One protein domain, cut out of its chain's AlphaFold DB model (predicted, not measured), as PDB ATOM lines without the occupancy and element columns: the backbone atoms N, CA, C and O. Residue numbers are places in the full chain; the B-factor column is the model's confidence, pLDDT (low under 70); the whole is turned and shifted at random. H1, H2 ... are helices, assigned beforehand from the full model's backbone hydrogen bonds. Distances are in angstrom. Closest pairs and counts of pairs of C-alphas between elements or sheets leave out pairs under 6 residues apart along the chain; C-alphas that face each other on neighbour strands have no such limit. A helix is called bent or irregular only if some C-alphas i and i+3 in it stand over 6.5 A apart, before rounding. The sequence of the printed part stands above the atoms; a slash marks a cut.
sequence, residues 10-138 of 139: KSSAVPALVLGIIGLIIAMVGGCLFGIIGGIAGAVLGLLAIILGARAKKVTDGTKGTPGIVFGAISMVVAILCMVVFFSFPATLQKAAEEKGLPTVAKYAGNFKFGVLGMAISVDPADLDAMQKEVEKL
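This is residues 10 to 138 of the 139 residues of an uncharacterized protein of Lachnospiraceae bacterium (UniProt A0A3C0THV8). This is a long rod of helices: H1, H2 and the first arm of H3 pack side by side in one half, and H3 runs on nearly straight into the other half, where H4 packs on its second arm. H4 meets the ends of the H1 and H2 hairpin and there folds back sharply on itself, while H5 lies across the far end of the rod. The printed part has 129 residues with five named helices, H1 to H5 in chain order, and no named strand; its class is all helix. It is loose, with a radius of gyration of the C-alphas of 19.8 A, and spans 66 by 23 by 17 A.

H3, residues 66 to 99, is the longest helix; by its hydrogen bonds it was assigned as one helix, but it is bent, with C-alphas 87 and 90 6.5 A apart. Arm H3a, residues 66 to 87, begins at C-alpha (190.039, 99.312, 220.374) and is 31.5 A long; arm H3b, residues 90 to 99, is 14.1 A long. H2, residues 36 to 59, is 34.7 A long. H1, residues 13 to 34, begins at C-alpha (187.296, 98.816, 228.904), is 29.6 A long and has a kink of 29 degrees near residue 28. H4, residues 103 to 122, is irregular, with C-alphas 113 and 116 8.5 A apart and a kink of 140 degrees near residue 115. H5, residues 125 to 136, ends at C-alpha (180.774, 151.721, 214.568); it is neither bent nor irregular, but only just: C-alphas 126 and 129 are 6.5 A apart.

H1, H2, H3a and H4 form an up and down bundle, each running against the one before it. H3a and H2, a helical hairpin, touch at a shallow tilt of 16 degrees, with closest C-alphas Gly 72 and Gly 46 at 4.1 A. H1 touches H3a at 10 degrees, the same way, closest at the C-alphas of Leu 17 and Gly 68, 4.5 A. H3b and H4, another hairpin, touch closest at the C-alphas of Gln 94 and Ala 106, 4.6 A. H4 touches H1 with residues 113 to 118 alone; the closest C-alphas, Gly 115 and Phe 34, are 4.3 A apart. H5 touches H4 at a steep tilt of 60 degrees and is apart from H1, H2, H3a and H3b. Every O i to N i+4 pair is within hydrogen-bond range in H2, H3a and H3b, against 17 of 18 in H1, 6 of 8 in H5 and 6 of 16 in H4, where 11 of 17 O i to N i+3 pairs are within range.

The two C-alphas farthest apart, those of Asp 61 and Lys 137, are 66.3 A apart. The printed part has no cut and no long link. The mean pLDDT of the printed part is 76.2; 23 residues are under 70, among them residues 10 to 21 and 61 to 65.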
ATOM      1  N   LYS A  10     185.836  93.049 232.401       36.19
ATOM      2  CA  LYS A  10     184.730  93.986 232.106       36.19
ATOM      3  C   LYS A  10     185.017  95.399 232.631       36.19
ATOM      4  O   LYS A  10     184.605  96.368 231.995       36.19
ATOM      5  N   SER A  11     185.762  95.508 233.732       44.56
ATOM      6  CA  SER A  11     186.044  96.762 234.437       44.56
ATOM      7  C   SER A  11     186.991  97.710 233.683       44.56
ATOM      8  O   SER A  11     186.798  98.915 233.724       44.56
ATOM      9  N   SER A  12     187.968  97.213 232.913       47.03
ATOM     10  CA  SER A  12     189.010  98.075 232.304       47.03
ATOM     11  C   SER A  12     188.616  98.792 230.991       47.03
ATOM     12  O   SER A  12     189.158  99.851 230.668       47.03
ATOM     13  N   ALA A  13     187.648  98.273 230.227       47.25
ATOM     14  CA  ALA A  13     187.296  98.816 228.904       47.25
ATOM     15  C   ALA A  13     186.304  99.994 228.945       47.25
ATOM     16  O   ALA A  13     186.337 100.868 228.077       47.25
ATOM     17  N   VAL A  14     185.428 100.023 229.951       57.69
ATOM     18  CA  VAL A  14     184.424 101.083 230.140       57.69
ATOM     19  C   VAL A  14     185.072 102.427 230.535       57.69
ATOM     20  O   VAL A  14     184.741 103.435 229.911       57.69
ATOM     21  N   PRO A  15     186.055 102.480 231.457       56.94
ATOM     22  CA  PRO A  15     186.738 103.718 231.843       56.94
ATOM     23  C   PRO A  15     187.490 104.398 230.696       56.94
ATOM     24  O   PRO A  15     187.451 105.618 230.596       56.94
ATOM     25  N   ALA A  16     188.143 103.639 229.806       49.38
ATOM     26  CA  ALA A  16     188.901 104.204 228.683       49.38
ATOM     27  C   ALA A  16     187.997 104.903 227.650       49.38
ATOM     28  O   ALA A  16     188.360 105.949 227.115       49.38
ATOM     29  N   LEU A  17     186.806 104.349 227.395       54.66
ATOM     30  CA  LEU A  17     185.802 104.971 226.529       54.66
ATOM     31  C   LEU A  17     185.275 106.276 227.143       54.66
ATOM     32  O   LEU A  17     185.214 107.297 226.461       54.66
ATOM     33  N   VAL A  18     184.942 106.248 228.436       66.44
ATOM     34  CA  VAL A  18     184.455 107.423 229.175       66.44
ATOM     35  C   VAL A  18     185.513 108.530 229.197       66.44
ATOM     36  O   VAL A  18     185.192 109.680 228.910       66.44
ATOM     37  N   LEU A  19     186.785 108.190 229.432       66.00
ATOM     38  CA  LEU A  19     187.901 109.140 229.366       66.00
ATOM     39  C   LEU A  19     188.089 109.742 227.969       66.00
ATOM     40  O   LEU A  19     188.366 110.932 227.863       66.00
ATOM     41  N   GLY A  20     187.908 108.955 226.904       50.78
ATOM     42  CA  GLY A  20     187.969 109.451 225.528       50.78
ATOM     43  C   GLY A  20     186.852 110.450 225.209       50.78
ATOM     44  O   GLY A  20     187.119 111.502 224.631       50.78
ATOM     45  N   ILE A  21     185.618 110.163 225.636       69.50
ATOM     46  CA  ILE A  21     184.462 111.058 225.448       69.50
ATOM     47  C   ILE A  21     184.628 112.342 226.268       69.50
ATOM     48  O   ILE A  21     184.452 113.436 225.740       69.50
ATOM     49  N   ILE A  22     185.006 112.230 227.545       71.81
ATOM     50  CA  ILE A  22     185.256 113.396 228.403       71.81
ATOM     51  C   ILE A  22     186.426 114.220 227.853       71.81
ATOM     52  O   ILE A  22     186.335 115.443 227.803       71.81
ATOM     53  N   GLY A  23     187.489 113.566 227.375       59.50
ATOM     54  CA  GLY A  23     188.612 114.219 226.706       59.50
ATOM     55  C   GLY A  23     188.180 115.006 225.470       59.50
ATOM     56  O   GLY A  23     188.592 116.151 225.319       59.50
ATOM     57  N   LEU A  24     187.286 114.447 224.646       65.62
ATOM     58  CA  LEU A  24     186.712 115.134 223.486       65.62
ATOM     59  C   LEU A  24     185.892 116.365 223.905       65.62
ATOM     60  O   LEU A  24     186.070 117.444 223.345       65.62
ATOM     61  N   ILE A  25     185.025 116.226 224.913       72.56
ATOM     62  CA  ILE A  25     184.202 117.333 225.421       72.56
ATOM     63  C   ILE A  25     185.093 118.438 225.994       72.56
ATOM     64  O   ILE A  25     184.874 119.608 225.695       72.56
ATOM     65  N   ILE A  26     186.126 118.091 226.762       73.81
ATOM     66  CA  ILE A  26     187.089 119.060 227.302       73.81
ATOM     67  C   ILE A  26     187.920 119.687 226.178       73.81
ATOM     68  O   ILE A  26     188.162 120.887 226.209       73.81
ATOM     69  N   ALA A  27     188.311 118.937 225.150       64.06
ATOM     70  CA  ALA A  27     189.021 119.494 224.000       64.06
ATOM     71  C   ALA A  27     188.150 120.489 223.211       64.06
ATOM     72  O   ALA A  27     188.653 121.513 222.755       64.06
ATOM     73  N   MET A  28     186.849 120.223 223.077       74.19
ATOM     74  CA  MET A  28     185.915 121.115 222.383       74.19
ATOM     75  C   MET A  28     185.520 122.314 223.248       74.19
ATOM     76  O   MET A  28     185.774 123.457 222.881       74.19
ATOM     77  N   VAL A  29     184.921 122.064 224.413       79.12
ATOM     78  CA  VAL A  29     184.416 123.103 225.320       79.12
ATOM     79  C   VAL A  29     185.574 123.825 225.990       79.12
ATOM     80  O   VAL A  29     185.638 125.050 225.970       79.12
ATOM     81  N   GLY A  30     186.524 123.074 226.539       73.38
ATOM     82  CA  GLY A  30     187.710 123.645 227.159       73.38
ATOM     83  C   GLY A  30     188.627 124.308 226.136       73.38
ATOM     84  O   GLY A  30     189.152 125.378 226.423       73.38
ATOM     85  N   GLY A  31     188.776 123.746 224.933       71.88
ATOM     86  CA  GLY A  31     189.480 124.416 223.838       71.88
ATOM     87  C   GLY A  31     188.825 125.743 223.457       71.88
ATOM     88  O   GLY A  31     189.510 126.751 223.369       71.88
ATOM     89  N   CYS A  32     187.497 125.796 223.319       77.81
ATOM     90  CA  CYS A  32     186.803 127.050 223.005       77.81
ATOM     91  C   CYS A  32     186.878 128.086 224.140       77.81
ATOM     92  O   CYS A  32     187.109 129.271 223.895       77.81
ATOM     93  N   LEU A  33     186.679 127.656 225.389       80.19
ATOM     94  CA  LEU A  33     186.595 128.556 226.543       80.19
ATOM     95  C   LEU A  33     187.966 128.989 227.068       80.19
ATOM     96  O   LEU A  33     188.130 130.162 227.397       80.19
ATOM     97  N   PHE A  34     188.931 128.066 227.119       79.94
ATOM     98  CA  PHE A  34     190.265 128.246 227.712       79.94
ATOM     99  C   PHE A  34     191.410 128.173 226.681       79.94
ATOM    100  O   PHE A  34     192.590 128.193 227.050       79.94
ATOM    101  N   GLY A  35     191.093 128.072 225.386       82.56
ATOM    102  CA  GLY A  35     192.061 128.123 224.293       82.56
ATOM    103  C   GLY A  35     193.085 126.992 224.358       82.56
ATOM    104  O   GLY A  35     192.749 125.811 224.492       82.56
ATOM    105  N   ILE A  36     194.363 127.369 224.305       84.00
ATOM    106  CA  ILE A  36     195.497 126.434 224.339       84.00
ATOM    107  C   ILE A  36     195.479 125.563 225.605       84.00
ATOM    108  O   ILE A  36     195.776 124.372 225.529       84.00
ATOM    109  N   ILE A  37     195.084 126.113 226.759       84.75
ATOM    110  CA  ILE A  37     195.103 125.390 228.042       84.75
ATOM    111  C   ILE A  37     194.102 124.230 228.021       84.75
ATOM    112  O   ILE A  37     194.439 123.104 228.396       84.75
ATOM    113  N   GLY A  38     192.886 124.483 227.529       79.81
ATOM    114  CA  GLY A  38     191.874 123.440 227.380       79.81
ATOM    115  C   GLY A  38     192.254 122.393 226.332       79.81
ATOM    116  O   GLY A  38     192.022 121.202 226.540       79.81
ATOM    117  N   GLY A  39     192.929 122.818 225.258       82.44
ATOM    118  CA  GLY A  39     193.531 121.911 224.281       82.44
ATOM    119  C   GLY A  39     194.559 120.963 224.912       82.44
ATOM    120  O   GLY A  39     194.465 119.751 224.724       82.44
ATOM    121  N   ILE A  40     195.502 121.476 225.712       87.00
ATOM    122  CA  ILE A  40     196.523 120.657 226.394       87.00
ATOM    123  C   ILE A  40     195.869 119.632 227.328       87.00
ATOM    124  O   ILE A  40     196.221 118.453 227.289       87.00
ATOM    125  N   ALA A  41     194.887 120.052 228.132       85.12
ATOM    126  CA  ALA A  41     194.163 119.148 229.026       85.12
ATOM    127  C   ALA A  41     193.444 118.024 228.253       85.12
ATOM    128  O   ALA A  41     193.548 116.851 228.622       85.12
ATOM    129  N   GLY A  42     192.780 118.361 227.141       84.06
ATOM    130  CA  GLY A  42     192.145 117.386 226.250       84.06
ATOM    131  C   GLY A  42     193.142 116.398 225.632       84.06
ATOM    132  O   GLY A  42     192.875 115.195 225.596       84.06
ATOM    133  N   ALA A  43     194.323 116.872 225.223       86.88
ATOM    134  CA  ALA A  43     195.383 116.028 224.670       86.88
ATOM    135  C   ALA A  43     195.940 115.036 225.706       86.88
ATOM    136  O   ALA A  43     196.104 113.855 225.398       86.88
ATOM    137  N   VAL A  44     196.170 115.477 226.949       88.75
ATOM    138  CA  VAL A  44     196.623 114.598 228.045       88.75
ATOM    139  C   VAL A  44     195.590 113.507 228.330       88.75
ATOM    140  O   VAL A  44     195.945 112.334 228.437       88.75
ATOM    141  N   LEU A  45     194.302 113.861 228.390       85.88
ATOM    142  CA  LEU A  45     193.225 112.886 228.588       85.88
ATOM    143  C   LEU A  45     193.094 111.916 227.405       85.88
ATOM    144  O   LEU A  45     192.921 110.716 227.618       85.88
ATOM    145  N   GLY A  46     193.243 112.407 226.171       84.75
ATOM    146  CA  GLY A  46     193.297 111.574 224.968       84.75
ATOM    147  C   GLY A  46     194.451 110.569 225.012       84.75
ATOM    148  O   GLY A  46     194.248 109.380 224.760       84.75
ATOM    149  N   LEU A  47     195.643 111.007 225.425       88.56
ATOM    150  CA  LEU A  47     196.808 110.138 225.595       88.56
ATOM    151  C   LEU A  47     196.585 109.080 226.688       88.56
ATOM    152  O   LEU A  47     196.885 107.904 226.474       88.56
ATOM    153  N   LEU A  48     196.018 109.462 227.837       85.62
ATOM    154  CA  LEU A  48     195.675 108.520 228.907       85.62
ATOM    155  C   LEU A  48     194.647 107.479 228.440       85.62
ATOM    156  O   LEU A  48     194.810 106.293 228.736       85.62
ATOM    157  N   ALA A  49     193.644 107.885 227.655       82.88
ATOM    158  CA  ALA A  49     192.670 106.972 227.056       82.88
ATOM    159  C   ALA A  49     193.330 105.961 226.098       82.88
ATOM    160  O   ALA A  49     192.991 104.775 226.130       82.88
ATOM    161  N   ILE A  50     194.325 106.389 225.308       85.25
ATOM    162  CA  ILE A  50     195.111 105.495 224.440       85.25
ATOM    163  C   ILE A  50     195.921 104.497 225.271       85.25
ATOM    164  O   ILE A  50     195.887 103.301 224.982       85.25
ATOM    165  N   ILE A  51     196.625 104.956 226.312       86.12
ATOM    166  CA  ILE A  51     197.449 104.088 227.169       86.12
ATOM    167  C   ILE A  51     196.574 103.045 227.872       86.12
ATOM    168  O   ILE A  51     196.901 101.855 227.866       86.12
ATOM    169  N   LEU A  52     195.446 103.470 228.447       83.12
ATOM    170  CA  LEU A  52     194.497 102.582 229.118       83.12
ATOM    171  C   LEU A  52     193.846 101.606 228.131       83.12
ATOM    172  O   LEU A  52     193.781 100.411 228.411       83.12
ATOM    173  N   GLY A  53     193.446 102.076 226.947       80.44
ATOM    174  CA  GLY A  53     192.897 101.227 225.891       80.44
ATOM    175  C   GLY A  53     193.905 100.200 225.365       80.44
ATOM    176  O   GLY A  53     193.548  99.043 225.140       80.44
ATOM    177  N   ALA A  54     195.180 100.576 225.229       82.62
ATOM    178  CA  ALA A  54     196.257  99.675 224.820       82.62
ATOM    179  C   ALA A  54     196.560  98.615 225.889       82.62
ATOM    180  O   ALA A  54     196.774  97.451 225.548       82.62
ATOM    181  N   ARG A  55     196.534  98.990 227.175       80.75
ATOM    182  CA  ARG A  55     196.641  98.033 228.288       80.75
ATOM    183  C   ARG A  55     195.457  97.068 228.295       80.75
ATOM    184  O   ARG A  55     195.681  95.862 228.297       80.75
ATOM    185  N   ALA A  56     194.225  97.566 228.174       74.31
ATOM    186  CA  ALA A  56     193.026  96.730 228.085       74.31
ATOM    187  C   ALA A  56     193.088  95.750 226.900       74.31
ATOM    188  O   ALA A  56     192.748  94.577 227.044       74.31
ATOM    189  N   LYS A  57     193.607  96.189 225.746       76.31
ATOM    190  CA  LYS A  57     193.764  95.330 224.563       76.31
ATOM    191  C   LYS A  57     194.744  94.177 224.799       76.31
ATOM    192  O   LYS A  57     194.491  93.077 224.319       76.31
ATOM    193  N   LYS A  58     195.830  94.411 225.549       75.94
ATOM    194  CA  LYS A  58     196.800  93.366 225.928       75.94
ATOM    195  C   LYS A  58     196.235  92.389 226.961       75.94
ATOM    196  O   LYS A  58     196.477  91.200 226.845       75.94
ATOM    197  N   VAL A  59     195.468  92.881 227.934       71.38
ATOM    198  CA  VAL A  59     194.880  92.058 229.011       71.38
ATOM    199  C   VAL A  59     193.693  91.218 228.515       71.38
ATOM    200  O   VAL A  59     193.369  90.183 229.082       71.38
ATOM    201  N   THR A  60     193.025  91.639 227.440       70.06
ATOM    202  CA  THR A  60     191.788  91.001 226.956       70.06
ATOM    203  C   THR A  60     191.974  90.138 225.704       70.06
ATOM    204  O   THR A  60     190.975  89.831 225.045       70.06
ATOM    205  N   ASP A  61     193.211  89.766 225.349       68.56
ATOM    206  CA  ASP A  61     193.547  89.059 224.096       68.56
ATOM    207  C   ASP A  61     192.937  89.737 222.855       68.56
ATOM    208  O   ASP A  61     192.329  89.121 221.983       68.56
ATOM    209  N   GLY A  62     193.013  91.069 222.796       64.19
ATOM    210  CA  GLY A  62     192.508  91.848 221.663       64.19
ATOM    211  C   GLY A  62     190.988  92.038 221.615       64.19
ATOM    212  O   GLY A  62     190.511  92.779 220.756       64.19
ATOM    213  N   THR A  63     190.232  91.453 222.548       63.72
ATOM    214  CA  THR A  63     188.760  91.469 222.520       63.72
ATOM    215  C   THR A  63     188.172  92.835 222.907       63.72
ATOM    216  O   THR A  63     187.108  93.209 222.417       63.72
ATOM    217  N   LYS A  64     188.825  93.606 223.796       63.44
ATOM    218  CA  LYS A  64     188.304  94.892 224.305       63.44
ATOM    219  C   LYS A  64     189.429  95.918 224.512       63.44
ATOM    220  O   LYS A  64     190.406  95.658 225.198       63.44
ATOM    221  N   GLY A  65     189.290  97.108 223.923       63.72
ATOM    222  CA  GLY A  65     190.267  98.207 224.063       63.72
ATOM    223  C   GLY A  65     190.377  99.101 222.828       63.72
ATOM    224  O   GLY A  65     190.645 100.294 222.952       63.72
ATOM    225  N   THR A  66     190.066  98.563 221.644       76.44
ATOM    226  CA  THR A  66     190.039  99.312 220.374       76.44
ATOM    227  C   THR A  66     189.178 100.583 220.429       76.44
ATOM    228  O   THR A  66     189.674 101.616 219.988       76.44
ATOM    229  N   PRO A  67     187.961 100.584 221.017       74.44
ATOM    230  CA  PRO A  67     187.147 101.798 221.083       74.44
ATOM    231  C   PRO A  67     187.828 102.920 221.878       74.44
ATOM    232  O   PRO A  67     187.886 104.048 221.407       74.44
ATOM    233  N   GLY A  68     188.413 102.610 223.041       74.88
ATOM    234  CA  GLY A  68     189.120 103.600 223.863       74.88
ATOM    235  C   GLY A  68     190.346 104.189 223.162       74.88
ATOM    236  O   GLY A  68     190.583 105.390 223.243       74.88
ATOM    237  N   ILE A  69     191.076 103.369 222.397       79.88
ATOM    238  CA  ILE A  69     192.205 103.833 221.577       79.88
ATOM    239  C   ILE A  69     191.719 104.769 220.462       79.88
ATOM    240  O   ILE A  69     192.306 105.830 220.266       79.88
ATOM    241  N   VAL A  70     190.648 104.403 219.750       85.06
ATOM    242  CA  VAL A  70     190.094 105.209 218.649       85.06
ATOM    243  C   VAL A  70     189.584 106.554 219.164       85.06
ATOM    244  O   VAL A  70     189.979 107.591 218.640       85.06
ATOM    245  N   PHE A  71     188.773 106.564 220.226       81.75
ATOM    246  CA  PHE A  71     188.270 107.813 220.807       81.75
ATOM    247  C   PHE A  71     189.380 108.656 221.445       81.75
ATOM    248  O   PHE A  71     189.355 109.879 221.321       81.75
ATOM    249  N   GLY A  72     190.388 108.032 222.061       81.19
ATOM    250  CA  GLY A  72     191.570 108.737 222.557       81.19
ATOM    251  C   GLY A  72     192.379 109.400 221.436       81.19
ATOM    252  O   GLY A  72     192.774 110.558 221.566       81.19
ATOM    253  N   ALA A  73     192.557 108.713 220.305       86.94
ATOM    254  CA  ALA A  73     193.230 109.263 219.129       86.94
ATOM    255  C   ALA A  73     192.436 110.415 218.493       86.94
ATOM    256  O   ALA A  73     193.014 111.460 218.204       86.94
ATOM    257  N   ILE A  74     191.115 110.264 218.336       87.38
ATOM    258  CA  ILE A  74     190.239 111.332 217.822       87.38
ATOM    259  C   ILE A  74     190.296 112.557 218.741       87.38
ATOM    260  O   ILE A  74     190.498 113.668 218.256       87.38
ATOM    261  N   SER A  75     190.185 112.357 220.058       82.19
ATOM    262  CA  SER A  75     190.315 113.431 221.050       82.19
ATOM    263  C   SER A  75     191.643 114.175 220.899       82.19
ATOM    264  O   SER A  75     191.666 115.403 220.868       82.19
ATOM    265  N   MET A  76     192.749 113.447 220.715       87.69
ATOM    266  CA  MET A  76     194.063 114.056 220.529       87.69
ATOM    267  C   MET A  76     194.154 114.878 219.236       87.69
ATOM    268  O   MET A  76     194.675 115.991 219.262       87.69
ATOM    269  N   VAL A  77     193.615 114.377 218.121       90.12
ATOM    270  CA  VAL A  77     193.573 115.123 216.852       90.12
ATOM    271  C   VAL A  77     192.769 116.415 217.007       90.12
ATOM    272  O   VAL A  77     193.240 117.479 216.610       90.12
ATOM    273  N   VAL A  78     191.592 116.343 217.633       86.94
ATOM    274  CA  VAL A  78     190.744 117.518 217.890       86.94
ATOM    275  C   VAL A  78     191.443 118.510 218.820       86.94
ATOM    276  O   VAL A  78     191.447 119.705 218.543       86.94
ATOM    277  N   ALA A  79     192.095 118.033 219.881       85.12
ATOM    278  CA  ALA A  79     192.844 118.875 220.808       85.12
ATOM    279  C   ALA A  79     193.997 119.624 220.117       85.12
ATOM    280  O   ALA A  79     194.177 120.821 220.343       85.12
ATOM    281  N   ILE A  80     194.744 118.944 219.243       87.81
ATOM    282  CA  ILE A  80     195.822 119.553 218.453       87.81
ATOM    283  C   ILE A  80     195.254 120.574 217.464       87.81
ATOM    284  O   ILE A  80     195.778 121.682 217.381       87.81
ATOM    285  N   LEU A  81     194.167 120.247 216.756       89.00
ATOM    286  CA  LEU A  81     193.497 121.184 215.849       89.00
ATOM    287  C   LEU A  81     193.044 122.449 216.584       89.00
ATOM    288  O   LEU A  81     193.361 123.551 216.138       89.00
ATOM    289  N   CYS A  82     192.383 122.303 217.737       84.69
ATOM    290  CA  CYS A  82     192.020 123.431 218.591       84.69
ATOM    291  C   CYS A  82     193.259 124.257 218.964       84.69
ATOM    292  O   CYS A  82     193.263 125.467 218.757       84.69
ATOM    293  N   MET A  83     194.337 123.626 219.444       84.75
ATOM    294  CA  MET A  83     195.569 124.344 219.795       84.75
ATOM    295  C   MET A  83     196.150 125.128 218.613       84.75
ATOM    296  O   MET A  83     196.503 126.290 218.784       84.75
ATOM    297  N   VAL A  84     196.210 124.541 217.415       86.62
ATOM    298  CA  VAL A  84     196.732 125.215 216.212       86.62
ATOM    299  C   VAL A  84     195.870 126.417 215.822       86.62
ATOM    300  O   VAL A  84     196.415 127.483 215.512       86.62
ATOM    301  N   VAL A  85     194.541 126.278 215.881       86.06
ATOM    302  CA  VAL A  85     193.599 127.380 215.633       86.06
ATOM    303  C   VAL A  85     193.826 128.497 216.648       86.06
ATOM    304  O   VAL A  85     194.063 129.635 216.252       86.06
ATOM    305  N   PHE A  86     193.855 128.183 217.943       84.00
ATOM    306  CA  PHE A  86     194.071 129.177 218.997       84.00
ATOM    307  C   PHE A  86     195.490 129.755 219.029       84.00
ATOM    308  O   PHE A  86     195.698 130.794 219.646       84.00
ATOM    309  N   PHE A  87     196.462 129.147 218.350       84.06
ATOM    310  CA  PHE A  87     197.799 129.718 218.194       84.06
ATOM    311  C   PHE A  87     197.887 130.673 216.994       84.06
ATOM    312  O   PHE A  87     198.492 131.738 217.085       84.06
ATOM    313  N   SER A  88     197.260 130.312 215.871       82.75
ATOM    314  CA  SER A  88     197.443 131.006 214.583       82.75
ATOM    315  C   SER A  88     196.372 132.068 214.310       82.75
ATOM    316  O   SER A  88     196.641 133.113 213.710       82.75
ATOM    317  N   PHE A  89     195.144 131.820 214.761       81.06
ATOM    318  CA  PHE A  89     194.006 132.705 214.536       81.06
ATOM    319  C   PHE A  89     194.119 134.050 215.274       81.06
ATOM    320  O   PHE A  89     193.868 135.067 214.630       81.06
ATOM    321  N   PRO A  90     194.572 134.129 216.548       81.12
ATOM    322  CA  PRO A  90     194.708 135.412 217.245       81.12
ATOM    323  C   PRO A  90     195.678 136.371 216.557       81.12
ATOM    324  O   PRO A  90     195.403 137.561 216.471       81.12
ATOM    325  N   ALA A  91     196.782 135.856 216.008       82.69
ATOM    326  CA  ALA A  91     197.738 136.669 215.258       82.69
ATOM    327  C   ALA A  91     197.124 137.224 213.962       82.69
ATOM    328  O   ALA A  91     197.409 138.352 213.568       82.69
ATOM    329  N   THR A  92     196.256 136.443 213.313       82.81
ATOM    330  CA  THR A  92     195.524 136.878 212.115       82.81
ATOM    331  C   THR A  92     194.462 137.921 212.469       82.81
ATOM    332  O   THR A  92     194.350 138.932 211.783       82.81
ATOM    333  N   LEU A  93     193.728 137.720 213.570       76.69
ATOM    334  CA  LEU A  93     192.766 138.690 214.096       76.69
ATOM    335  C   LEU A  93     193.430 140.009 214.489       76.69
ATOM    336  O   LEU A  93     192.902 141.067 214.166       76.69
ATOM    337  N   GLN A  94     194.581 139.950 215.161       81.56
ATOM    338  CA  GLN A  94     195.312 141.142 215.572       81.56
ATOM    339  C   GLN A  94     195.741 141.964 214.352       81.56
ATOM    340  O   GLN A  94     195.445 143.153 214.294       81.56
ATOM    341  N   LYS A  95     196.341 141.323 213.340       84.00
ATOM    342  CA  LYS A  95     196.721 141.998 212.088       84.00
ATOM    343  C   LYS A  95     195.520 142.605 211.366       84.00
ATOM    344  O   LYS A  95     195.569 143.762 210.973       84.00
ATOM    345  N   ALA A  96     194.424 141.855 211.242       78.50
ATOM    346  CA  ALA A  96     193.207 142.355 210.609       78.50
ATOM    347  C   ALA A  96     192.585 143.540 211.374       78.50
ATOM    348  O   ALA A  96     192.025 144.443 210.756       78.50
ATOM    349  N   ALA A  97     192.670 143.551 212.707       74.38
ATOM    350  CA  ALA A  97     192.208 144.667 213.528       74.38
ATOM    351  C   ALA A  97     193.106 145.906 213.365       74.38
ATOM    352  O   ALA A  97     192.591 147.012 213.214       74.38
ATOM    353  N   GLU A  98     194.429 145.725 213.321       83.12
ATOM    354  CA  GLU A  98     195.392 146.801 213.052       83.12
ATOM    355  C   GLU A  98     195.175 147.419 211.661       83.12
ATOM    356  O   GLU A  98     195.076 148.639 211.542       83.12
ATOM    357  N   GLU A  99     195.003 146.593 210.624       85.06
ATOM    358  CA  GLU A  99     194.724 147.042 209.249       85.06
ATOM    359  C   GLU A  99     193.412 147.832 209.135       85.06
ATOM    360  O   GLU A  99     193.307 148.755 208.327       85.06
ATOM    361  N   LYS A 100     192.416 147.497 209.961       76.12
ATOM    362  CA  LYS A 100     191.123 148.194 210.014       76.12
ATOM    363  C   LYS A 100     191.116 149.425 210.924       76.12
ATOM    364  O   LYS A 100     190.067 150.044 211.080       76.12
ATOM    365  N   GLY A 101     192.251 149.789 211.522       79.94
ATOM    366  CA  GLY A 101     192.335 150.939 212.423       79.94
ATOM    367  C   GLY A 101     191.580 150.733 213.739       79.94
ATOM    368  O   GLY A 101     191.039 151.696 214.279       79.94
ATOM    369  N   LEU A 102     191.545 149.493 214.243       75.56
ATOM    370  CA  LEU A 102     190.919 149.099 215.510       75.56
ATOM    371  C   LEU A 102     191.996 148.766 216.568       75.56
ATOM    372  O   LEU A 102     192.187 147.592 216.919       75.56
ATOM    373  N   PRO A 103     192.774 149.752 217.053       79.62
ATOM    374  CA  PRO A 103     193.900 149.502 217.953       79.62
ATOM    375  C   PRO A 103     193.461 148.894 219.290       79.62
ATOM    376  O   PRO A 103     194.180 148.066 219.854       79.62
ATOM    377  N   THR A 104     192.270 149.251 219.781       72.56
ATOM    378  CA  THR A 104     191.741 148.712 221.040       72.56
ATOM    379  C   THR A 104     191.311 147.256 220.863       72.56
ATOM    380  O   THR A 104     191.614 146.408 221.699       72.56
ATOM    381  N   VAL A 105     190.704 146.916 219.723       70.56
ATOM    382  CA  VAL A 105     190.370 145.523 219.382       70.56
ATOM    383  C   VAL A 105     191.635 144.673 219.193       70.56
ATOM    384  O   VAL A 105     191.705 143.553 219.703       70.56
ATOM    385  N   ALA A 106     192.662 145.204 218.524       76.81
ATOM    386  CA  ALA A 106     193.938 144.517 218.309       76.81
ATOM    387  C   ALA A 106     194.656 144.178 219.628       76.81
ATOM    388  O   ALA A 106     195.156 143.061 219.791       76.81
ATOM    389  N   LYS A 107     194.633 145.106 220.596       81.25
ATOM    390  CA  LYS A 107     195.201 144.938 221.947       81.25
ATOM    391  C   LYS A 107     194.660 143.692 222.658       81.25
ATOM    392  O   LYS A 107     195.425 142.979 223.305       81.25
ATOM    393  N   TYR A 108     193.364 143.405 222.517       76.81
ATOM    394  CA  TYR A 108     192.704 142.285 223.201       76.81
ATOM    395  C   TYR A 108     192.578 141.015 222.350       76.81
ATOM    396  O   TYR A 108     192.468 139.916 222.902       76.81
ATOM    397  N   ALA A 109     192.673 141.122 221.021       74.25
ATOM    398  CA  ALA A 109     192.614 139.982 220.104       74.25
ATOM    399  C   ALA A 109     193.677 138.913 220.413       74.25
ATOM    400  O   ALA A 109     193.393 137.716 220.338       74.25
ATOM    401  N   GLY A 110     194.876 139.320 220.845       74.94
ATOM    402  CA  GLY A 110     195.950 138.401 221.230       74.94
ATOM    403  C   GLY A 110     195.615 137.504 222.432       74.94
ATOM    404  O   GLY A 110     196.140 136.392 222.535       74.94
ATOM    405  N   ASN A 111     194.701 137.932 223.310       80.81
ATOM    406  CA  ASN A 111     194.258 137.144 224.465       80.81
ATOM    407  C   ASN A 111     193.263 136.043 224.087       80.81
ATOM    408  O   ASN A 111     193.047 135.123 224.875       80.81
ATOM    409  N   PHE A 112     192.751 136.049 222.848       77.56
ATOM    410  CA  PHE A 112     191.919 134.968 222.316       77.56
ATOM    411  C   PHE A 112     192.626 133.607 222.322       77.56
ATOM    412  O   PHE A 112     191.966 132.575 222.357       77.56
ATOM    413  N   LYS A 113     193.967 133.572 222.349       80.88
ATOM    414  CA  LYS A 113     194.746 132.324 222.490       80.88
ATOM    415  C   LYS A 113     194.430 131.545 223.774       80.88
ATOM    416  O   LYS A 113     194.664 130.340 223.844       80.88
ATOM    417  N   PHE A 114     193.882 132.231 224.777       83.69
ATOM    418  CA  PHE A 114     193.394 131.659 226.033       83.69
ATOM    419  C   PHE A 114     191.879 131.406 226.014       83.69
ATOM    420  O   PHE A 114     191.271 131.207 227.062       83.69
ATOM    421  N   GLY A 115     191.274 131.398 224.827       81.75
ATOM    422  CA  GLY A 115     189.855 131.165 224.613       81.75
ATOM    423  C   GLY A 115     188.993 132.399 224.859       81.75
ATOM    424  O   GLY A 115     189.475 133.495 225.155       81.75
ATOM    425  N   VAL A 116     187.682 132.200 224.725       79.00
ATOM    426  CA  VAL A 116     186.683 133.270 224.871       79.00
ATOM    427  C   VAL A 116     186.695 133.858 226.284       79.00
ATOM    428  O   VAL A 116     186.586 135.073 226.437       79.00
ATOM    429  N   LEU A 117     186.889 133.028 227.318       80.62
ATOM    430  CA  LEU A 117     186.970 133.519 228.696       80.62
ATOM    431  C   LEU A 117     188.232 134.346 228.918       80.62
ATOM    432  O   LEU A 117     188.149 135.409 229.524       80.62
ATOM    433  N   GLY A 118     189.376 133.894 228.397       78.62
ATOM    434  CA  GLY A 118     190.637 134.628 228.490       78.62
ATOM    435  C   GLY A 118     190.564 136.013 227.846       78.62
ATOM    436  O   GLY A 118     191.095 136.975 228.396       78.62
ATOM    437  N   MET A 119     189.842 136.137 226.730       73.25
ATOM    438  CA  MET A 119     189.532 137.438 226.142       73.25
ATOM    439  C   MET A 119     188.621 138.257 227.063       73.25
ATOM    440  O   MET A 119     188.998 139.366 227.431       73.25
ATOM    441  N   ALA A 120     187.477 137.711 227.481       75.69
ATOM    442  CA  ALA A 120     186.470 138.433 228.259       75.69
ATOM    443  C   ALA A 120     187.008 139.004 229.581       75.69
ATOM    444  O   ALA A 120     186.692 140.135 229.925       75.69
ATOM    445  N   ILE A 121     187.854 138.255 230.298       79.50
ATOM    446  CA  ILE A 121     188.462 138.731 231.552       79.50
ATOM    447  C   ILE A 121     189.580 139.750 231.331       79.50
ATOM    448  O   ILE A 121     189.961 140.453 232.261       79.50
ATOM    449  N   SER A 122     190.163 139.776 230.130       79.62
ATOM    450  CA  SER A 122     191.281 140.661 229.815       79.62
ATOM    451  C   SER A 122     190.833 142.034 229.332       79.62
ATOM    452  O   SER A 122     191.625 142.969 229.404       79.62
ATOM    453  N   VAL A 123     189.595 142.148 228.839       77.69
ATOM    454  CA  VAL A 123     189.025 143.416 228.383       77.69
ATOM    455  C   VAL A 123     188.774 144.307 229.592       77.69
ATOM    456  O   VAL A 123     188.074 143.923 230.528       77.69
ATOM    457  N   ASP A 124     189.349 145.506 229.556       81.88
ATOM    458  CA  ASP A 124     189.045 146.534 230.544       81.88
ATOM    459  C   ASP A 124     187.647 147.101 230.244       81.88
ATOM    460  O   ASP A 124     187.389 147.482 229.097       81.88
ATOM    461  N   PRO A 125     186.731 147.178 231.228       77.31
ATOM    462  CA  PRO A 125     185.416 147.776 231.026       77.31
ATOM    463  C   PRO A 125     185.463 149.196 230.450       77.31
ATOM    464  O   PRO A 125     184.562 149.568 229.705       77.31
ATOM    465  N   ALA A 126     186.506 149.978 230.754       77.75
ATOM    466  CA  ALA A 126     186.671 151.332 230.223       77.75
ATOM    467  C   ALA A 126     186.999 151.357 228.717       77.75
ATOM    468  O   ALA A 126     186.682 152.326 228.027       77.75
ATOM    469  N   ASP A 127     187.592 150.280 228.195       76.44
ATOM    470  CA  ASP A 127     187.951 150.147 226.782       76.44
ATOM    471  C   ASP A 127     186.776 149.615 225.933       76.44
ATOM    472  O   ASP A 127     186.837 149.667 224.703       76.44
ATOM    473  N   LEU A 128     185.670 149.168 226.550       74.94
ATOM    474  CA  LEU A 128     184.468 148.702 225.837       74.94
ATOM    475  C   LEU A 128     183.812 149.816 225.013       74.94
ATOM    476  O   LEU A 128     183.473 149.597 223.849       74.94
ATOM    477  N   ASP A 129     183.691 151.019 225.579       76.19
ATOM    478  CA  ASP A 129     183.126 152.180 224.879       76.19
ATOM    479  C   ASP A 129     183.997 152.592 223.681       76.19
ATOM    480  O   ASP A 129     183.494 153.006 222.630       76.19
ATOM    481  N   ALA A 130     185.322 152.467 223.826       74.06
ATOM    482  CA  ALA A 130     186.276 152.731 222.756       74.06
ATOM    483  C   ALA A 130     186.172 151.676 221.645       74.06
ATOM    484  O   ALA A 130     186.083 152.041 220.472       74.06
ATOM    485  N   MET A 131     186.093 150.390 222.003       69.75
ATOM    486  CA  MET A 131     185.878 149.296 221.050       69.75
ATOM    487  C   MET A 131     184.558 149.452 220.291       69.75
ATOM    488  O   MET A 131     184.530 149.262 219.077       69.75
ATOM    489  N   GLN A 132     183.473 149.834 220.969       71.50
ATOM    490  CA  GLN A 132     182.178 150.027 220.320       71.50
ATOM    491  C   GLN A 132     182.231 151.168 219.295       71.50
ATOM    492  O   GLN A 132     181.816 150.982 218.153       71.50
ATOM    493  N   LYS A 133     182.830 152.310 219.656       74.00
ATOM    494  CA  LYS A 133     183.038 153.432 218.724       74.00
ATOM    495  C   LYS A 133     183.959 153.084 217.559       74.00
ATOM    496  O   LYS A 133     183.787 153.610 216.466       74.00
ATOM    497  N   GLU A 134     184.975 152.260 217.788       70.62
ATOM    498  CA  GLU A 134     185.868 151.767 216.736       70.62
ATOM    499  C   GLU A 134     185.119 150.875 215.738       70.62
ATOM    500  O   GLU A 134     185.258 151.057 214.531       70.62
ATOM    501  N   VAL A 135     184.276 149.962 216.227       64.25
ATOM    502  CA  VAL A 135     183.464 149.076 215.381       64.25
ATOM    503  C   VAL A 135     182.384 149.852 214.623       64.25
ATOM    504  O   VAL A 135     182.159 149.574 213.449       64.25
ATOM    505  N   GLU A 136     181.756 150.856 215.239       70.69
ATOM    506  CA  GLU A 136     180.774 151.721 214.568       70.69
ATOM    507  C   GLU A 136     181.367 152.499 213.385       70.69
ATOM    508  O   GLU A 136     180.643 152.775 212.437       70.69
ATOM    509  N   LYS A 137     182.675 152.795 213.380       71.25
ATOM    510  CA  LYS A 137     183.351 153.443 212.238       71.25
ATOM    511  C   LYS A 137     183.500 152.538 211.010       71.25
ATOM    512  O   LYS A 137     183.913 153.026 209.960       71.25
ATOM    513  N   LEU A 138     183.253 151.235 211.151       60.91
ATOM    514  CA  LEU A 138     183.330 150.261 210.059       60.91
ATOM    515  C   LEU A 138     181.988 150.037 209.346       60.91
ATOM    516  O   LEU A 138     181.989 149.380 208.302       60.91
TER     517      LEU A 138